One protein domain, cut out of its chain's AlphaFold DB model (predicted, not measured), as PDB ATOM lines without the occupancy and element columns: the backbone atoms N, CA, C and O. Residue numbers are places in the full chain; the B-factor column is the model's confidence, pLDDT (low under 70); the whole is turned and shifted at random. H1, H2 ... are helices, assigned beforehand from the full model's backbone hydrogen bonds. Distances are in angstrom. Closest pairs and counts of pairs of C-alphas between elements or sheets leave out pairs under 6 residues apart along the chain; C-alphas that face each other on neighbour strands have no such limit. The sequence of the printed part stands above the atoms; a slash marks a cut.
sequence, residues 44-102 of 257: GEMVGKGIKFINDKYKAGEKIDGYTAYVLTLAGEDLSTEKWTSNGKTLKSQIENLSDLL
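AT A GLANCE: This is residues 44 to 102 of the 257 residues of an uncharacterized protein of Desulfotomaculum profundi (UniProt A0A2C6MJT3). Look for three helices whose centres make a wide triangle: H1 and H3 lie toward the two ends of the long axis, H2 sits between them but off to one side and near H1, the link of residues 75 to 90 winds from H2 to H3, and residues 96 to 102 stick out at the H3 end. The printed part has 59 residues with three named helices, H1, H2, H3, and no named strand: all helix. It is compact by its radius of gyration of the C-alphas, 11.3 A, yet elongated, spanning 38 by 22 by 17 A.

HOW THE PARTS SIT: Start with H1, residues 44 to 59, close but not clearly touching H2, residues 66 to 74; their closest C-alphas, Ile 51 and Leu 72, are 7.2 A apart. They run opposite ways at a shallow tilt of 34.8 degrees, only just short of steep. H3, residues 91 to 100, is apart from H1, and only just apart from H2, closest 8.1 A. In H1, H2 and H3 every O i to N i+4 pair is within hydrogen-bond range.

IN THESE COORDINATES: Find C-alpha 44 at (71.312, -28.043, 56.947); from there H1 runs 22.1 A. H2 measures 12.4 A. H3 runs 14.3 A to C-alpha 100 at (102.256, -34.366, 42.264).

THE WHOLE: The printed part has no cut. The H2 to H3 link is long; pLDDT is under 70 at residues 100 to 102.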
ATOM      1  N   GLY A  44      70.335 -27.001  56.619       81.81
ATOM      2  CA  GLY A  44      71.312 -28.043  56.947       81.81
ATOM      3  C   GLY A  44      70.936 -29.424  56.399       81.81
ATOM      4  O   GLY A  44      71.792 -30.137  55.875       81.81
ATOM      5  N   GLU A  45      69.656 -29.798  56.435       86.50
ATOM      6  CA  GLU A  45      69.184 -31.052  55.836       86.50
ATOM      7  C   GLU A  45      69.258 -31.030  54.305       86.50
ATOM      8  O   GLU A  45      69.577 -32.055  53.696       86.50
ATOM      9  N   MET A  46      69.000 -29.885  53.665       87.25
ATOM     10  CA  MET A  46      69.169 -29.736  52.214       87.25
ATOM     11  C   MET A  46      70.638 -29.867  51.801       87.25
ATOM     12  O   MET A  46      70.946 -30.631  50.883       87.25
ATOM     13  N   VAL A  47      71.548 -29.211  52.530       88.56
ATOM     14  CA  VAL A  47      73.001 -29.358  52.352       88.56
ATOM     15  C   VAL A  47      73.412 -30.823  52.518       88.56
ATOM     16  O   VAL A  47      74.060 -31.388  51.636       88.56
ATOM     17  N   GLY A  48      72.952 -31.489  53.583       92.06
ATOM     18  CA  GLY A  48      73.220 -32.908  53.825       92.06
ATOM     19  C   GLY A  48      72.732 -33.825  52.695       92.06
ATOM     20  O   GLY A  48      73.449 -34.744  52.292       92.06
ATOM     21  N   LYS A  49      71.547 -33.560  52.126       93.25
ATOM     22  CA  LYS A  49      71.020 -34.297  50.962       93.25
ATOM     23  C   LYS A  49      71.862 -34.074  49.706       93.25
ATOM     24  O   LYS A  49      72.146 -35.047  49.009       93.25
ATOM     25  N   GLY A  50      72.281 -32.838  49.433       93.88
ATOM     26  CA  GLY A  50      73.159 -32.515  48.303       93.88
ATOM     27  C   GLY A  50      74.513 -33.217  48.411       93.88
ATOM     28  O   GLY A  50      74.947 -33.894  47.479       93.88
ATOM     29  N   ILE A  51      75.129 -33.157  49.593       96.88
ATOM     30  CA  ILE A  51      76.377 -33.860  49.900       96.88
ATOM     31  C   ILE A  51      76.217 -35.372  49.720       96.88
ATOM     32  O   ILE A  51      77.056 -36.007  49.080       96.88
ATOM     33  N   LYS A  52      75.136 -35.958  50.252       96.94
ATOM     34  CA  LYS A  52      74.856 -37.389  50.096       96.94
ATOM     35  C   LYS A  52      74.710 -37.764  48.623       96.94
ATOM     36  O   LYS A  52      75.302 -38.748  48.202       96.94
ATOM     37  N   PHE A  53      73.965 -36.983  47.843       96.25
ATOM     38  CA  PHE A  53      73.798 -37.230  46.411       96.25
ATOM     39  C   PHE A  53      75.148 -37.249  45.682       96.25
ATOM     40  O   PHE A  53      75.443 -38.209  44.971       96.25
ATOM     41  N   ILE A  54      75.991 -36.233  45.898       97.31
ATOM     42  CA  ILE A  54      77.328 -36.159  45.288       97.31
ATOM     43  C   ILE A  54      78.185 -37.351  45.730       97.31
ATOM     44  O   ILE A  54      78.870 -37.964  44.911       97.31
ATOM     45  N   ASN A  55      78.120 -37.721  47.010       97.69
ATOM     46  CA  ASN A  55      78.851 -38.866  47.532       97.69
ATOM     47  C   ASN A  55      78.397 -40.190  46.900       97.69
ATOM     48  O   ASN A  55      79.242 -40.963  46.459       97.69
ATOM     49  N   ASP A  56      77.088 -40.425  46.785       97.19
ATOM     50  CA  ASP A  56      76.528 -41.617  46.141       97.19
ATOM     51  C   ASP A  56      77.013 -41.722  44.683       97.19
ATOM     52  O   ASP A  56      77.433 -42.795  44.241       97.19
ATOM     53  N   LYS A  57      77.029 -40.602  43.943       96.44
ATOM     54  CA  LYS A  57      77.568 -40.550  42.574       96.44
ATOM     55  C   LYS A  57      79.060 -40.859  42.519       96.44
ATOM     56  O   LYS A  57      79.494 -41.659  41.691       96.44
ATOM     57  N   TYR A  58      79.837 -40.291  43.434       95.62
ATOM     58  CA  TYR A  58      81.268 -40.561  43.543       95.62
ATOM     59  C   TYR A  58      81.566 -42.035  43.854       95.62
ATOM     60  O   TYR A  58      82.433 -42.648  43.227       95.62
ATOM     61  N   LYS A  59      80.802 -42.652  44.766       94.19
ATOM     62  CA  LYS A  59      80.905 -44.087  45.085       94.19
ATOM     63  C   LYS A  59      80.468 -44.974  43.915       94.19
ATOM     64  O   LYS A  59      81.009 -46.064  43.757       94.19
ATOM     65  N   ALA A  60      79.559 -44.494  43.066       94.50
ATOM     66  CA  ALA A  60      79.182 -45.145  41.810       94.50
ATOM     67  C   ALA A  60      80.230 -44.984  40.684       94.50
ATOM     68  O   ALA A  60      80.050 -45.537  39.599       94.50
ATOM     69  N   GLY A  61      81.328 -44.263  40.932       92.31
ATOM     70  CA  GLY A  61      82.441 -44.099  39.995       92.31
ATOM     71  C   GLY A  61      82.401 -42.811  39.172       92.31
ATOM     72  O   GLY A  61      83.256 -42.634  38.301       92.31
ATOM     73  N   GLU A  62      81.456 -41.901  39.430       94.12
ATOM     74  CA  GLU A  62      81.505 -40.565  38.836       94.12
ATOM     75  C   GLU A  62      82.701 -39.782  39.395       94.12
ATOM     76  O   GLU A  62      83.036 -39.860  40.580       94.12
ATOM     77  N   LYS A  63      83.382 -39.028  38.528       91.50
ATOM     78  CA  LYS A  63      84.519 -38.202  38.941       91.50
ATOM     79  C   LYS A  63      84.015 -36.927  39.606       91.50
ATOM     80  O   LYS A  63      83.108 -36.285  39.088       91.50
ATOM     81  N   ILE A  64      84.665 -36.537  40.695       92.88
ATOM     82  CA  ILE A  64      84.507 -35.210  41.287       92.88
ATOM     83  C   ILE A  64      85.547 -34.285  40.658       92.88
ATOM     84  O   ILE A  64      86.737 -34.602  40.656       92.88
ATOM     85  N   ASP A  65      85.091 -33.172  40.088       89.38
ATOM     86  CA  ASP A  65      85.974 -32.128  39.573       89.38
ATOM     87  C   ASP A  65      86.437 -31.168  40.683       89.38
ATOM     88  O   ASP A  65      85.941 -31.190  41.813       89.38
ATOM     89  N   GLY A  66      87.422 -30.322  40.365       85.62
ATOM     90  CA  GLY A  66      88.017 -29.409  41.344       85.62
ATOM     91  C   GLY A  66      87.028 -28.388  41.913       85.62
ATOM     92  O   GLY A  66      87.101 -28.070  43.097       85.62
ATOM     93  N   TYR A  67      86.069 -27.917  41.110       87.31
ATOM     94  CA  TYR A  67      85.063 -26.962  41.581       87.31
ATOM     95  C   TYR A  67      84.067 -27.623  42.542       87.31
ATOM     96  O   TYR A  67      83.736 -27.060  43.580       87.31
ATOM     97  N   THR A  68      83.647 -28.856  42.257       93.31
ATOM     98  CA  THR A  68      82.805 -29.647  43.160       93.31
ATOM     99  C   THR A  68      83.535 -29.932  44.473       93.31
ATOM    100  O   THR A  68      82.946 -29.779  45.539       93.31
ATOM    101  N   ALA A  69      84.826 -30.281  44.433       93.50
ATOM    102  CA  ALA A  69      85.637 -30.460  45.641       93.50
ATOM    103  C   ALA A  69      85.761 -29.165  46.471       93.50
ATOM    104  O   ALA A  69      85.650 -29.205  47.699       93.50
ATOM    105  N   TYR A  70      85.929 -28.016  45.809       89.31
ATOM    106  CA  TYR A  70      85.914 -26.698  46.449       89.31
ATOM    107  C   TYR A  70      84.576 -26.427  47.153       89.31
ATOM    108  O   TYR A  70      84.565 -26.133  48.347       89.31
ATOM    109  N   VAL A  71      83.445 -26.625  46.466       91.69
ATOM    110  CA  VAL A  71      82.101 -26.436  47.044       91.69
ATOM    111  C   VAL A  71      81.844 -27.379  48.226       91.69
ATOM    112  O   VAL A  71      81.280 -26.956  49.231       91.69
ATOM    113  N   LEU A  72      82.287 -28.639  48.157       95.88
ATOM    114  CA  LEU A  72      82.180 -29.576  49.283       95.88
ATOM    115  C   LEU A  72      82.980 -29.095  50.503       95.88
ATOM    116  O   LEU A  72      82.490 -29.175  51.627       95.88
ATOM    117  N   THR A  73      84.173 -28.539  50.280       93.50
ATOM    118  CA  THR A  73      85.001 -27.971  51.356       93.50
ATOM    119  C   THR A  73      84.327 -26.748  51.986       93.50
ATOM    120  O   THR A  73      84.296 -26.635  53.209       93.50
ATOM    121  N   LEU A  74      83.712 -25.870  51.178       89.31
ATOM    122  CA  LEU A  74      82.892 -24.756  51.682       89.31
ATOM    123  C   LEU A  74      81.691 -25.238  52.509       89.31
ATOM    124  O   LEU A  74      81.302 -24.579  53.469       89.31
ATOM    125  N   ALA A  75      81.130 -26.401  52.171       91.81
ATOM    126  CA  ALA A  75      80.063 -27.044  52.934       91.81
ATOM    127  C   ALA A  75      80.556 -27.764  54.209       91.81
ATOM    128  O   ALA A  75      79.762 -28.416  54.886       91.81
ATOM    129  N   GLY A  76      81.847 -27.653  54.548       93.44
ATOM    130  CA  GLY A  76      82.444 -28.227  55.755       93.44
ATOM    131  C   GLY A  76      82.833 -29.703  55.638       93.44
ATOM    132  O   GLY A  76      83.111 -30.341  56.652       93.44
ATOM    133  N   GLU A  77      82.853 -30.271  54.430       97.00
ATOM    134  CA  GLU A  77      83.246 -31.664  54.234       97.00
ATOM    135  C   GLU A  77      84.765 -31.851  54.319       97.00
ATOM    136  O   GLU A  77      85.535 -31.196  53.617       97.00
ATOM    137  N   ASP A  78      85.199 -32.827  55.119       96.88
ATOM    138  CA  ASP A  78      86.586 -33.290  55.125       96.88
ATOM    139  C   ASP A  78      86.788 -34.398  54.078       96.88
ATOM    140  O   ASP A  78      86.426 -35.566  54.273       96.88
ATOM    141  N   LEU A  79      87.413 -34.023  52.959       96.75
ATOM    142  CA  LEU A  79      87.674 -34.895  51.808       96.75
ATOM    143  C   LEU A  79      88.752 -35.968  52.068       96.75
ATOM    144  O   LEU A  79      89.056 -36.765  51.175       96.75
ATOM    145  N   SER A  80      89.350 -35.991  53.265       96.94
ATOM    146  CA  SER A  80      90.311 -37.009  53.709       96.94
ATOM    147  C   SER A  80      89.667 -38.201  54.430       96.94
ATOM    148  O   SER A  80      90.347 -39.176  54.741       96.94
ATOM    149  N   THR A  81      88.357 -38.152  54.671       96.56
ATOM    150  CA  THR A  81      87.625 -39.168  55.441       96.56
ATOM    151  C   THR A  81      87.154 -40.355  54.594       96.56
ATOM    152  O   THR A  81      87.067 -40.283  53.368       96.56
ATOM    153  N   GLU A  82      86.759 -41.449  55.260       95.88
ATOM    154  CA  GLU A  82      86.189 -42.653  54.626       95.88
ATOM    155  C   GLU A  82      84.952 -42.356  53.759       95.88
ATOM    156  O   GLU A  82      84.746 -42.973  52.702       95.88
ATOM    157  N   LYS A  83      84.160 -41.350  54.158       96.56
ATOM    158  CA  LYS A  83      83.031 -40.843  53.371       96.56
ATOM    159  C   LYS A  83      83.475 -40.536  51.944       96.56
ATOM    160  O   LYS A  83      82.837 -40.996  51.003       96.56
ATOM    161  N   TRP A  84      84.624 -39.894  51.769       97.56
ATOM    162  CA  TRP A  84      85.182 -39.518  50.471       97.56
ATOM    163  C   TRP A  84      86.267 -40.472  49.961       97.56
ATOM    164  O   TRP A  84      87.085 -40.084  49.135       97.56
ATOM    165  N   THR A  85      86.265 -41.736  50.389       95.25
ATOM    166  CA  THR A  85      87.196 -42.759  49.882       95.25
ATOM    167  C   THR A  85      86.586 -43.583  48.752       95.25
ATOM    168  O   THR A  85      85.543 -44.207  48.928       95.25
ATOM    169  N   SER A  86      87.252 -43.660  47.602       92.50
ATOM    170  CA  SER A  86      86.883 -44.558  46.499       92.50
ATOM    171  C   SER A  86      88.117 -45.296  45.987       92.50
ATOM    172  O   SER A  86      89.204 -44.722  45.907       92.50
ATOM    173  N   ASN A  87      87.972 -46.588  45.678       88.50
ATOM    174  CA  ASN A  87      89.070 -47.463  45.240       88.50
ATOM    175  C   ASN A  87      90.312 -47.394  46.156       88.50
ATOM    176  O   ASN A  87      91.446 -47.324  45.684       88.50
ATOM    177  N   GLY A  88      90.090 -47.363  47.475       90.06
ATOM    178  CA  GLY A  88      91.157 -47.329  48.481       90.06
ATOM    179  C   GLY A  88      91.918 -46.002  48.590       90.06
ATOM    180  O   GLY A  88      92.906 -45.945  49.316       90.06
ATOM    181  N   LYS A  89      91.483 -44.936  47.904       93.00
ATOM    182  CA  LYS A  89      92.071 -43.592  48.008       93.00
ATOM    183  C   LYS A  89      91.018 -42.569  48.412       93.00
ATOM    184  O   LYS A  89      89.916 -42.575  47.865       93.00
ATOM    185  N   THR A  90      91.369 -41.681  49.333       95.94
ATOM    186  CA  THR A  90      90.537 -40.524  49.686       95.94
ATOM    187  C   THR A  90      90.507 -39.538  48.521       95.94
ATOM    188  O   THR A  90      91.469 -39.453  47.752       95.94
ATOM    189  N   LEU A  91      89.427 -38.770  48.385       95.31
ATOM    190  CA  LEU A  91      89.323 -37.721  47.374       95.31
ATOM    191  C   LEU A  91      90.449 -36.691  47.536       95.31
ATOM    192  O   LEU A  91      91.062 -36.312  46.542       95.31
ATOM    193  N   LYS A  92      90.792 -36.322  48.779       94.75
ATOM    194  CA  LYS A  92      91.956 -35.470  49.069       94.75
ATOM    195  C   LYS A  92      93.245 -36.051  48.483       94.75
ATOM    196  O   LYS A  92      93.907 -35.378  47.702       94.75
ATOM    197  N   SER A  93      93.550 -37.320  48.762       92.88
ATOM    198  CA  SER A  93      94.750 -37.970  48.219       92.88
ATOM    199  C   SER A  93      94.708 -38.074  46.692       92.88
ATOM    200  O   SER A  93      95.741 -37.979  46.036       92.88
ATOM    201  N   GLN A  94      93.537 -38.267  46.081       91.06
ATOM    202  CA  GLN A  94      93.410 -38.253  44.620       91.06
ATOM    203  C   GLN A  94      93.764 -36.876  44.034       91.06
ATOM    204  O   GLN A  94      94.476 -36.827  43.033       91.06
ATOM    205  N   ILE A  95      93.318 -35.786  44.664       89.38
ATOM    206  CA  ILE A  95      93.644 -34.407  44.262       89.38
ATOM    207  C   ILE A  95      95.141 -34.122  44.451       89.38
ATOM    208  O   ILE A  95      95.785 -33.638  43.523       89.38
ATOM    209  N   GLU A  96      95.710 -34.485  45.602       86.81
ATOM    210  CA  GLU A  96      97.142 -34.316  45.896       86.81
ATOM    211  C   GLU A  96      98.013 -35.093  44.894       86.81
ATOM    212  O   GLU A  96      98.896 -34.517  44.261       86.81
ATOM    213  N   ASN A  97      97.681 -36.360  44.618       84.38
ATOM    214  CA  ASN A  97      98.398 -37.167  43.623       84.38
ATOM    215  C   ASN A  97      98.341 -36.555  42.213       84.38
ATOM    216  O   ASN A  97      99.289 -36.698  41.445       84.38
ATOM    217  N   LEU A  98      97.229 -35.906  41.837       79.62
ATOM    218  CA  LEU A  98      97.133 -35.198  40.557       79.62
ATOM    219  C   LEU A  98      98.032 -33.958  40.533       79.62
ATOM    220  O   LEU A  98      98.599 -33.658  39.484       79.62
ATOM    221  N   SER A  99      98.192 -33.265  41.663       72.81
ATOM    222  CA  SER A  99      99.132 -32.147  41.771       72.81
ATOM    223  C   SER A  99     100.597 -32.601  41.726       72.81
ATOM    224  O   SER A  99     101.414 -31.932  41.094       72.81
ATOM    225  N   ASP A 100     100.906 -33.783  42.267       69.31
ATOM    226  CA  ASP A 100     102.256 -34.366  42.264       69.31
ATOM    227  C   ASP A 100     102.732 -34.797  40.865       69.31
ATOM    228  O   ASP A 100     103.937 -34.897  40.621       69.31
ATOM    229  N   LEU A 101     101.816 -35.006  39.907       67.69
ATOM    230  CA  LEU A 101     102.169 -35.317  38.510       67.69
ATOM    231  C   LEU A 101     102.976 -34.200  37.825       67.69
ATOM    232  O   LEU A 101     103.598 -34.454  36.794       67.69
ATOM    233  N   LEU A 102     102.994 -32.985  38.385       62.41
ATOM    234  CA  LEU A 102     103.837 -31.881  37.913       62.41
ATOM    235  C   LEU A 102     105.325 -32.058  38.279       62.41
ATOM    236  O   LEU A 102     106.180 -31.373  37.713       62.41
TER     237      LEU A 102